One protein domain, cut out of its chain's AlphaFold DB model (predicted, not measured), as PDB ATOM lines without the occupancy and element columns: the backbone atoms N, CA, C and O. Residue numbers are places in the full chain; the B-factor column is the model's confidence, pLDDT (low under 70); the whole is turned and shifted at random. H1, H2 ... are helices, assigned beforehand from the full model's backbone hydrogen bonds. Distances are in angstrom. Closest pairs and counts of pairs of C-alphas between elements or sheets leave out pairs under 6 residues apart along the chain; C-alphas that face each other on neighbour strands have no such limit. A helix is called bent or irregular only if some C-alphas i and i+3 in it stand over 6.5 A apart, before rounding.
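What this domain is: This is residues 114 to 190 of the 190 residues of the protein "PPM-type phosphatase domain-containing protein" of Schistosoma margrebowiei (UniProt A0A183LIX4). Two long helices, H1 and H3, run the same way side by side but offset lengthwise, and the short helix H2 packs on H1 residues 126 to 133 at a steep angle. H1 begins at one end of a rod and H3 reaches toward the other. The printed part has 77 residues, with three named helices in the order H1, H2, H3 and no named strand: all helix. It is only just loose, close to compact, with a radius of gyration of the C-alphas of 14.0 A and spans of 51 by 22 by 15 A.

How they stand to each other: H1, residues 114 to 136, touches H3, residues 163 to 188, at a shallow tilt of 28 degrees, the same way; their closest C-alphas, Val 127 and Ile 171, are 6.8 A apart. H1 touches H2, residues 144 to 153, with residues 126 to 133 alone. Their closest C-alphas, Thr 130 and Val 147, are 6.5 A apart; they run opposite ways at a steep tilt of 67 degrees, only just short of about perpendicular. H2 and H3 only just touch, with 3 pairs of C-alphas within 8 A, on H3 through residues 171 to 175 alone. Their closest C-alphas, Thr 144 and Gln 172, are 6.6 A apart, and they run opposite ways at a steep tilt of 53 degrees. The helix packing is mostly crossed, lines at more than a shallow tilt, but only just: 1 of these 3 touching pairs is shallow. Every O i to N i+4 pair is within hydrogen-bond range in H1 and H2; in H3 it is 18 of 22.

Where its parts are: H1 begins at C-alpha 114, (99.412, 203.550, 163.967), and is 33.2 A long. H2 is 14.1 A long. H3, 40.5 A, ends at C-alpha 188, (121.557, 209.746, 205.335). It has a kink of 35 degrees near residue 170 and is irregular: C-alphas 166 and 169 are 7.4 A apart.

The domain as a whole: The C-alphas of Thr 114 and Arg 190, the two farthest apart, are 51.5 A apart. The printed part has no cut, and both links are short. The mean pLDDT of the printed part is 82.4; residues 155 to 163 and 185 to 190 are under 70.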
ATOM      1  N   THR A 114      98.270 204.473 164.034       93.62
ATOM      2  CA  THR A 114      99.412 203.550 163.967       93.62
ATOM      3  C   THR A 114     100.670 204.242 164.481       93.62
ATOM      4  O   THR A 114     101.282 203.757 165.429       93.62
ATOM      5  N   SER A 115     100.982 205.424 163.942       91.81
ATOM      6  CA  SER A 115     102.139 206.238 164.335       91.81
ATOM      7  C   SER A 115     102.109 206.602 165.823       91.81
ATOM      8  O   SER A 115     103.119 206.490 166.513       91.81
ATOM      9  N   LYS A 116     100.933 206.963 166.352       93.06
ATOM     10  CA  LYS A 116     100.736 207.221 167.784       93.06
ATOM     11  C   LYS A 116     101.020 205.988 168.645       93.06
ATOM     12  O   LYS A 116     101.756 206.078 169.621       93.06
ATOM     13  N   THR A 117     100.466 204.833 168.275       93.00
ATOM     14  CA  THR A 117     100.675 203.583 169.026       93.00
ATOM     15  C   THR A 117     102.146 203.156 168.991       93.00
ATOM     16  O   THR A 117     102.690 202.690 169.991       93.00
ATOM     17  N   GLU A 118     102.813 203.315 167.847       90.19
ATOM     18  CA  GLU A 118     104.248 203.056 167.706       90.19
ATOM     19  C   GLU A 118     105.092 204.000 168.574       90.19
ATOM     20  O   GLU A 118     106.024 203.529 169.227       90.19
ATOM     21  N   ASP A 119     104.737 205.289 168.654       91.19
ATOM     22  CA  ASP A 119     105.401 206.271 169.523       91.19
ATOM     23  C   ASP A 119     105.239 205.940 171.015       91.19
ATOM     24  O   ASP A 119     106.210 205.968 171.769       91.19
ATOM     25  N   GLU A 120     104.033 205.560 171.445       91.62
ATOM     26  CA  GLU A 120     103.745 205.160 172.831       91.62
ATOM     27  C   GLU A 120     104.497 203.874 173.226       91.62
ATOM     28  O   GLU A 120     105.042 203.759 174.333       91.62
ATOM     29  N   ASN A 121     104.572 202.903 172.310       90.69
ATOM     30  CA  ASN A 121     105.346 201.677 172.505       90.69
ATOM     31  C   ASN A 121     106.844 201.975 172.597       90.69
ATOM     32  O   ASN A 121     107.530 201.448 173.476       90.69
ATOM     33  N   LEU A 122     107.345 202.829 171.706       88.81
ATOM     34  CA  LEU A 122     108.725 203.288 171.710       88.81
ATOM     35  C   LEU A 122     109.073 203.965 173.040       88.81
ATOM     36  O   LEU A 122     110.042 203.573 173.691       88.81
ATOM     37  N   GLU A 123     108.262 204.926 173.480       91.38
ATOM     38  CA  GLU A 123     108.457 205.617 174.754       91.38
ATOM     39  C   GLU A 123     108.486 204.629 175.927       91.38
ATOM     40  O   GLU A 123     109.388 204.681 176.764       91.38
ATOM     41  N   SER A 124     107.566 203.661 175.945       91.81
ATOM     42  CA  SER A 124     107.521 202.617 176.974       91.81
ATOM     43  C   SER A 124     108.808 201.786 177.020       91.81
ATOM     44  O   SER A 124     109.326 201.503 178.104       91.81
ATOM     45  N   VAL A 125     109.359 201.423 175.854       90.75
ATOM     46  CA  VAL A 125     110.628 200.686 175.752       90.75
ATOM     47  C   VAL A 125     111.797 201.531 176.256       90.75
ATOM     48  O   VAL A 125     112.594 201.031 177.052       90.75
ATOM     49  N   LEU A 126     111.890 202.800 175.846       91.31
ATOM     50  CA  LEU A 126     112.953 203.712 176.285       91.31
ATOM     51  C   LEU A 126     112.919 203.901 177.803       91.31
ATOM     52  O   LEU A 126     113.924 203.682 178.475       91.31
ATOM     53  N   VAL A 127     111.745 204.210 178.359       93.25
ATOM     54  CA  VAL A 127     111.546 204.394 179.802       93.25
ATOM     55  C   VAL A 127     111.940 203.140 180.579       93.25
ATOM     56  O   VAL A 127     112.621 203.238 181.604       93.25
ATOM     57  N   GLN A 128     111.522 201.960 180.116       93.31
ATOM     58  CA  GLN A 128     111.848 200.697 180.777       93.31
ATOM     59  C   GLN A 128     113.361 200.438 180.773       93.31
ATOM     60  O   GLN A 128     113.936 200.125 181.815       93.31
ATOM     61  N   ARG A 129     114.026 200.634 179.631       91.69
ATOM     62  CA  ARG A 129     115.478 200.445 179.500       91.69
ATOM     63  C   ARG A 129     116.272 201.443 180.329       91.69
ATOM     64  O   ARG A 129     117.193 201.040 181.035       91.69
ATOM     65  N   THR A 130     115.876 202.715 180.327       94.12
ATOM     66  CA  THR A 130     116.492 203.736 181.176       94.12
ATOM     67  C   THR A 130     116.376 203.364 182.654       94.12
ATOM     68  O   THR A 130     117.363 203.451 183.379       94.12
ATOM     69  N   LYS A 131     115.215 202.881 183.118       94.44
ATOM     70  CA  LYS A 131     115.057 202.417 184.509       94.44
ATOM     71  C   LYS A 131     115.989 201.251 184.841       94.44
ATOM     72  O   LYS A 131     116.685 201.312 185.850       94.44
ATOM     73  N   GLU A 132     116.059 200.234 183.983       93.50
ATOM     74  CA  GLU A 132     116.972 199.095 184.164       93.50
ATOM     75  C   GLU A 132     118.442 199.531 184.209       93.50
ATOM     76  O   GLU A 132     119.226 199.021 185.014       93.50
ATOM     77  N   PHE A 133     118.828 200.484 183.358       93.88
ATOM     78  CA  PHE A 133     120.169 201.057 183.358       93.88
ATOM     79  C   PHE A 133     120.472 201.782 184.674       93.88
ATOM     80  O   PHE A 133     121.513 201.541 185.289       93.88
ATOM     81  N   LEU A 134     119.549 202.631 185.136       93.56
ATOM     82  CA  LEU A 134     119.677 203.389 186.381       93.56
ATOM     83  C   LEU A 134     119.740 202.475 187.615       93.56
ATOM     84  O   LEU A 134     120.487 202.745 188.552       93.56
ATOM     85  N   GLU A 135     119.003 201.362 187.629       92.31
ATOM     86  CA  GLU A 135     119.070 200.374 188.712       92.31
ATOM     87  C   GLU A 135     120.446 199.698 188.792       92.31
ATOM     88  O   GLU A 135     121.043 199.623 189.877       92.31
ATOM     89  N   LYS A 136     120.986 199.271 187.640       91.62
ATOM     90  CA  LYS A 136     122.338 198.693 187.536       91.62
ATOM     91  C   LYS A 136     123.419 199.670 188.007       91.62
ATOM     92  O   LYS A 136     124.396 199.243 188.619       91.62
ATOM     93  N   HIS A 137     123.205 200.967 187.790       90.19
ATOM     94  CA  HIS A 137     124.134 202.048 188.124       90.19
ATOM     95  C   HIS A 137     123.745 202.831 189.389       90.19
ATOM     96  O   HIS A 137     124.221 203.939 189.611       90.19
ATOM     97  N   SER A 138     122.951 202.238 190.286       84.88
ATOM     98  CA  SER A 138     122.407 202.902 191.488       84.88
ATOM     99  C   SER A 138     123.428 203.431 192.510       84.88
ATOM    100  O   SER A 138     123.043 204.058 193.500       84.88
ATOM    101  N   LYS A 139     124.722 203.154 192.314       83.62
ATOM    102  CA  LYS A 139     125.834 203.585 193.178       83.62
ATOM    103  C   LYS A 139     126.822 204.520 192.479       83.62
ATOM    104  O   LYS A 139     127.855 204.841 193.058       83.62
ATOM    105  N   THR A 140     126.544 204.905 191.242       84.94
ATOM    106  CA  THR A 140     127.426 205.727 190.417       84.94
ATOM    107  C   THR A 140     126.671 206.940 189.915       84.94
ATOM    108  O   THR A 140     125.454 206.906 189.754       84.94
ATOM    109  N   GLU A 141     127.397 208.019 189.662       87.56
ATOM    110  CA  GLU A 141     126.830 209.159 188.960       87.56
ATOM    111  C   GLU A 141     126.522 208.753 187.516       87.56
ATOM    112  O   GLU A 141     127.379 208.207 186.823       87.56
ATOM    113  N   VAL A 142     125.278 208.972 187.096       91.38
ATOM    114  CA  VAL A 142     124.804 208.662 185.744       91.38
ATOM    115  C   VAL A 142     124.628 209.966 184.982       91.38
ATOM    116  O   VAL A 142     124.019 210.914 185.495       91.38
ATOM    117  N   THR A 143     125.155 210.012 183.759       90.69
ATOM    118  CA  THR A 143     124.940 211.110 182.812       90.69
ATOM    119  C   THR A 143     124.008 210.693 181.682       90.69
ATOM    120  O   THR A 143     123.738 209.507 181.476       90.69
ATOM    121  N   THR A 144     123.488 211.684 180.969       90.25
ATOM    122  CA  THR A 144     122.562 211.482 179.852       90.25
ATOM    123  C   THR A 144     123.249 210.772 178.699       90.25
ATOM    124  O   THR A 144     122.677 209.852 178.124       90.25
ATOM    125  N   GLU A 145     124.514 211.098 178.448       90.62
ATOM    126  CA  GLU A 145     125.355 210.465 177.433       90.62
ATOM    127  C   GLU A 145     125.507 208.969 177.708       90.62
ATOM    128  O   GLU A 145     125.307 208.168 176.805       90.62
ATOM    129  N   MET A 146     125.750 208.568 178.963       92.06
ATOM    130  CA  MET A 146     125.870 207.150 179.327       92.06
ATOM    131  C   MET A 146     124.586 206.362 179.033       92.06
ATOM    132  O   MET A 146     124.644 205.236 178.542       92.06
ATOM    133  N   VAL A 147     123.422 206.947 179.343       92.38
ATOM    134  CA  VAL A 147     122.126 206.310 179.068       92.38
ATOM    135  C   VAL A 147     121.868 206.258 177.567       92.38
ATOM    136  O   VAL A 147     121.399 205.241 177.069       92.38
ATOM    137  N   VAL A 148     122.181 207.326 176.831       89.94
ATOM    138  CA  VAL A 148     122.006 207.360 175.376       89.94
ATOM    139  C   VAL A 148     122.932 206.364 174.683       89.94
ATOM    140  O   VAL A 148     122.467 205.645 173.807       89.94
ATOM    141  N   GLU A 149     124.194 206.252 175.093       89.62
ATOM    142  CA  GLU A 149     125.124 205.246 174.571       89.62
ATOM    143  C   GLU A 149     124.611 203.821 174.827       89.62
ATOM    144  O   GLU A 149     124.641 202.991 173.917       89.62
ATOM    145  N   ASP A 150     124.068 203.537 176.017       90.19
ATOM    146  CA  ASP A 150     123.450 202.238 176.316       90.19
ATOM    147  C   ASP A 150     122.199 201.987 175.466       90.19
ATOM    148  O   ASP A 150     122.046 200.904 174.898       90.19
ATOM    149  N   LEU A 151     121.328 202.987 175.306       88.19
ATOM    150  CA  LEU A 151     120.149 202.909 174.440       88.19
ATOM    151  C   LEU A 151     120.530 202.761 172.961       88.19
ATOM    152  O   LEU A 151     119.836 202.080 172.222       88.19
ATOM    153  N   GLN A 152     121.635 203.337 172.499       83.88
ATOM    154  CA  GLN A 152     122.113 203.144 171.128       83.88
ATOM    155  C   GLN A 152     122.741 201.757 170.944       83.88
ATOM    156  O   GLN A 152     122.485 201.085 169.945       83.88
ATOM    157  N   ALA A 153     123.528 201.293 171.918       80.69
ATOM    158  CA  ALA A 153     124.225 200.010 171.862       80.69
ATOM    159  C   ALA A 153     123.284 198.809 172.028       80.69
ATOM    160  O   ALA A 153     123.465 197.768 171.395       80.69
ATOM    161  N   SER A 154     122.268 198.938 172.879       70.81
ATOM    162  CA  SER A 154     121.313 197.864 173.156       70.81
ATOM    163  C   SER A 154     120.248 197.720 172.075       70.81
ATOM    164  O   SER A 154     119.460 196.767 172.113       70.81
ATOM    165  N   VAL A 155     120.232 198.624 171.094       59.53
ATOM    166  CA  VAL A 155     119.096 198.748 170.209       59.53
ATOM    167  C   VAL A 155     119.462 198.706 168.727       59.53
ATOM    168  O   VAL A 155     119.399 199.679 167.989       59.53
ATOM    169  N   GLY A 156     119.681 197.481 168.251       52.00
ATOM    170  CA  GLY A 156     119.501 197.116 166.840       52.00
ATOM    171  C   GLY A 156     118.027 196.961 166.411       52.00
ATOM    172  O   GLY A 156     117.771 196.400 165.353       52.00
ATOM    173  N   SER A 157     117.062 197.392 167.241       52.75
ATOM    174  CA  SER A 157     115.601 197.231 167.049       52.75
ATOM    175  C   SER A 157     114.782 198.531 167.155       52.75
ATOM    176  O   SER A 157     113.556 198.485 167.098       52.75
ATOM    177  N   LEU A 158     115.433 199.691 167.286       54.47
ATOM    178  CA  LEU A 158     114.768 200.994 167.207       54.47
ATOM    179  C   LEU A 158     114.465 201.249 165.735       54.47
ATOM    180  O   LEU A 158     115.299 200.907 164.888       54.47
ATOM    181  N   PRO A 159     113.319 201.866 165.410       51.44
ATOM    182  CA  PRO A 159     113.070 202.332 164.060       51.44
ATOM    183  C   PRO A 159     114.274 203.156 163.598       51.44
ATOM    184  O   PRO A 159     114.698 204.096 164.273       51.44
ATOM    185  N   SER A 160     114.842 202.793 162.448       44.06
ATOM    186  CA  SER A 160     116.048 203.401 161.871       44.06
ATOM    187  C   SER A 160     115.900 204.893 161.538       44.06
ATOM    188  O   SER A 160     116.820 205.495 160.999       44.06
ATOM    189  N   SER A 161     114.744 205.491 161.825       50.16
ATOM    190  CA  SER A 161     114.406 206.878 161.526       50.16
ATOM    191  C   SER A 161     115.054 207.901 162.465       50.16
ATOM    192  O   SER A 161     114.837 209.089 162.268       50.16
ATOM    193  N   GLY A 162     115.817 207.490 163.492       52.00
ATOM    194  CA  GLY A 162     116.516 208.424 164.396       52.00
ATOM    195  C   GLY A 162     115.587 209.286 165.261       52.00
ATOM    196  O   GLY A 162     116.046 210.125 166.030       52.00
ATOM    197  N   ASN A 163     114.277 209.044 165.185       65.06
ATOM    198  CA  ASN A 163     113.256 209.942 165.708       65.06
ATOM    199  C   ASN A 163     112.955 209.731 167.199       65.06
ATOM    200  O   ASN A 163     112.076 210.375 167.749       65.06
ATOM    201  N   TRP A 164     113.663 208.824 167.873       83.19
ATOM    202  CA  TRP A 164     113.480 208.575 169.305       83.19
ATOM    203  C   TRP A 164     114.150 209.645 170.180       83.19
ATOM    204  O   TRP A 164     113.768 209.804 171.336       83.19
ATOM    205  N   LEU A 165     115.100 210.418 169.631       86.44
ATOM    206  CA  LEU A 165     115.753 211.526 170.341       86.44
ATOM    207  C   LEU A 165     114.774 212.637 170.745       86.44
ATOM    208  O   LEU A 165     115.044 213.343 171.709       86.44
ATOM    209  N   CYS A 166     113.606 212.747 170.103       86.81
ATOM    210  CA  CYS A 166     112.540 213.645 170.565       86.81
ATOM    211  C   CYS A 166     112.036 213.299 171.983       86.81
ATOM    212  O   CYS A 166     111.456 214.140 172.658       86.81
ATOM    213  N   LYS A 167     112.297 212.075 172.469       91.44
ATOM    214  CA  LYS A 167     111.954 211.612 173.821       91.44
ATOM    215  C   LYS A 167     113.081 211.824 174.835       91.44
ATOM    216  O   LYS A 167     112.972 211.355 175.970       91.44
ATOM    217  N   ILE A 168     114.161 212.519 174.466       92.44
ATOM    218  CA  ILE A 168     115.308 212.732 175.358       92.44
ATOM    219  C   ILE A 168     114.926 213.493 176.631       92.44
ATOM    220  O   ILE A 168     115.416 213.142 177.702       92.44
ATOM    221  N   GLY A 169     113.977 214.435 176.555       92.44
ATOM    222  CA  GLY A 169     113.441 215.123 177.733       92.44
ATOM    223  C   GLY A 169     112.880 214.141 178.763       92.44
ATOM    224  O   GLY A 169     113.162 214.241 179.957       92.44
ATOM    225  N   LYS A 170     112.199 213.083 178.306       92.75
ATOM    226  CA  LYS A 170     111.659 212.045 179.193       92.75
ATOM    227  C   LYS A 170     112.744 211.209 179.865       92.75
ATOM    228  O   LYS A 170     112.612 210.823 181.027       92.75
ATOM    229  N   ILE A 171     113.821 210.926 179.139       93.38
ATOM    230  CA  ILE A 171     114.995 210.226 179.669       93.38
ATOM    231  C   ILE A 171     115.687 211.104 180.719       93.38
ATOM    232  O   ILE A 171     116.024 210.618 181.800       93.38
ATOM    233  N   GLN A 172     115.831 212.400 180.439       92.88
ATOM    234  CA  GLN A 172     116.418 213.374 181.354       92.88
ATOM    235  C   GLN A 172     115.635 213.453 182.672       92.88
ATOM    236  O   GLN A 172     116.235 213.345 183.741       92.88
ATOM    237  N   GLU A 173     114.298 213.512 182.618       93.44
ATOM    238  CA  GLU A 173     113.436 213.495 183.813       93.44
ATOM    239  C   GLU A 173     113.694 212.274 184.718       93.44
ATOM    240  O   GLU A 173     113.710 212.385 185.952       93.44
ATOM    241  N   LEU A 174     113.899 211.092 184.123       94.00
ATOM    242  CA  LEU A 174     114.192 209.862 184.866       94.00
ATOM    243  C   LEU A 174     115.573 209.915 185.526       94.00
ATOM    244  O   LEU A 174     115.717 209.506 186.682       94.00
ATOM    245  N   ILE A 175     116.573 210.429 184.811       92.56
ATOM    246  CA  ILE A 175     117.935 210.605 185.325       92.56
ATOM    247  C   ILE A 175     117.934 211.595 186.490       92.56
ATOM    248  O   ILE A 175     118.503 211.303 187.542       92.56
ATOM    249  N   ASP A 176     117.257 212.731 186.351       91.81
ATOM    250  CA  ASP A 176     117.207 213.757 187.394       91.81
ATOM    251  C   ASP A 176     116.470 213.253 188.639       91.81
ATOM    252  O   ASP A 176     116.947 213.422 189.767       91.81
ATOM    253  N   SER A 177     115.375 212.512 188.447       89.94
ATOM    254  CA  SER A 177     114.676 211.819 189.535       89.94
ATOM    255  C   SER A 177     115.591 210.823 190.262       89.94
ATOM    256  O   SER A 177     115.593 210.751 191.496       89.94
ATOM    257  N   HIS A 178     116.411 210.074 189.520       88.50
ATOM    258  CA  HIS A 178     117.385 209.146 190.093       88.50
ATOM    259  C   HIS A 178     118.499 209.871 190.861       88.50
ATOM    260  O   HIS A 178     118.835 209.467 191.977       88.50
ATOM    261  N   ARG A 179     119.035 210.968 190.315       86.75
ATOM    262  CA  ARG A 179     120.072 211.794 190.956       86.75
ATOM    263  C   ARG A 179     119.592 212.386 192.276       86.75
ATOM    264  O   ARG A 179     120.313 212.322 193.273       86.75
ATOM    265  N   LEU A 180     118.360 212.896 192.319       85.25
ATOM    266  CA  LEU A 180     117.742 213.391 193.552       85.25
ATOM    267  C   LEU A 180     117.626 212.279 194.606       85.25
ATOM    268  O   LEU A 180     117.985 212.477 195.769       85.25
ATOM    269  N   ALA A 181     117.187 211.081 194.205       81.94
ATOM    270  CA  ALA A 181     117.101 209.931 195.103       81.94
ATOM    271  C   ALA A 181     118.481 209.463 195.609       81.94
ATOM    272  O   ALA A 181     118.618 209.116 196.785       81.94
ATOM    273  N   TYR A 182     119.504 209.472 194.751       74.62
ATOM    274  CA  TYR A 182     120.885 209.135 195.105       74.62
ATOM    275  C   TYR A 182     121.487 210.141 196.098       74.62
ATOM    276  O   TYR A 182     122.012 209.737 197.138       74.62
ATOM    277  N   SER A 183     121.340 211.443 195.833       77.31
ATOM    278  CA  SER A 183     121.826 212.519 196.711       77.31
ATOM    279  C   SER A 183     121.241 212.407 198.124       77.31
ATOM    280  O   SER A 183     121.974 212.418 199.117       77.31
ATOM    281  N   ASN A 184     119.933 212.148 198.230       74.19
ATOM    282  CA  ASN A 184     119.257 211.959 199.516       74.19
ATOM    283  C   ASN A 184     119.786 210.748 200.315       74.19
ATOM    284  O   ASN A 184     119.882 210.816 201.540       74.19
ATOM    285  N   ARG A 185     120.186 209.652 199.649       67.50
ATOM    286  CA  ARG A 185     120.809 208.484 200.312       67.50
ATOM    287  C   ARG A 185     122.243 208.755 200.764       67.50
ATOM    288  O   ARG A 185     122.671 208.216 201.782       67.50
ATOM    289  N   GLY A 186     122.986 209.578 200.023       59.34
ATOM    290  CA  GLY A 186     124.339 210.000 200.394       59.34
ATOM    291  C   GLY A 186     124.375 210.875 201.653       59.34
ATOM    292  O   GLY A 186     125.343 210.816 202.407       59.34
ATOM    293  N   ILE A 187     123.305 211.635 201.905       58.03
ATOM    294  CA  ILE A 187     123.155 212.483 203.099       58.03
ATOM    295  C   ILE A 187     122.768 211.660 204.339       58.03
ATOM    296  O   ILE A 187     123.241 211.962 205.425       58.03
ATOM    297  N   GLN A 188     121.960 210.600 204.201       49.91
ATOM    298  CA  GLN A 188     121.557 209.746 205.335       49.91
ATOM    299  C   GLN A 188     122.658 208.795 205.845       49.91
ATOM    300  O   GLN A 188     122.536 208.266 206.945       49.91
ATOM    301  N   ASN A 189     123.714 208.569 205.058       49.22
ATOM    302  CA  ASN A 189     124.849 207.704 205.410       49.22
ATOM    303  C   ASN A 189     126.099 208.487 205.874       49.22
ATOM    304  O   ASN A 189     127.198 207.928 205.879       49.22
ATOM    305  N   ARG A 190     125.949 209.766 206.234       44.03
ATOM    306  CA  ARG A 190     126.968 210.588 206.908       44.03
ATOM    307  C   ARG A 190     126.496 210.956 208.306       44.03
ATOM    308  O   ARG A 190     127.376 211.027 209.189       44.03
TER     309      ARG A 190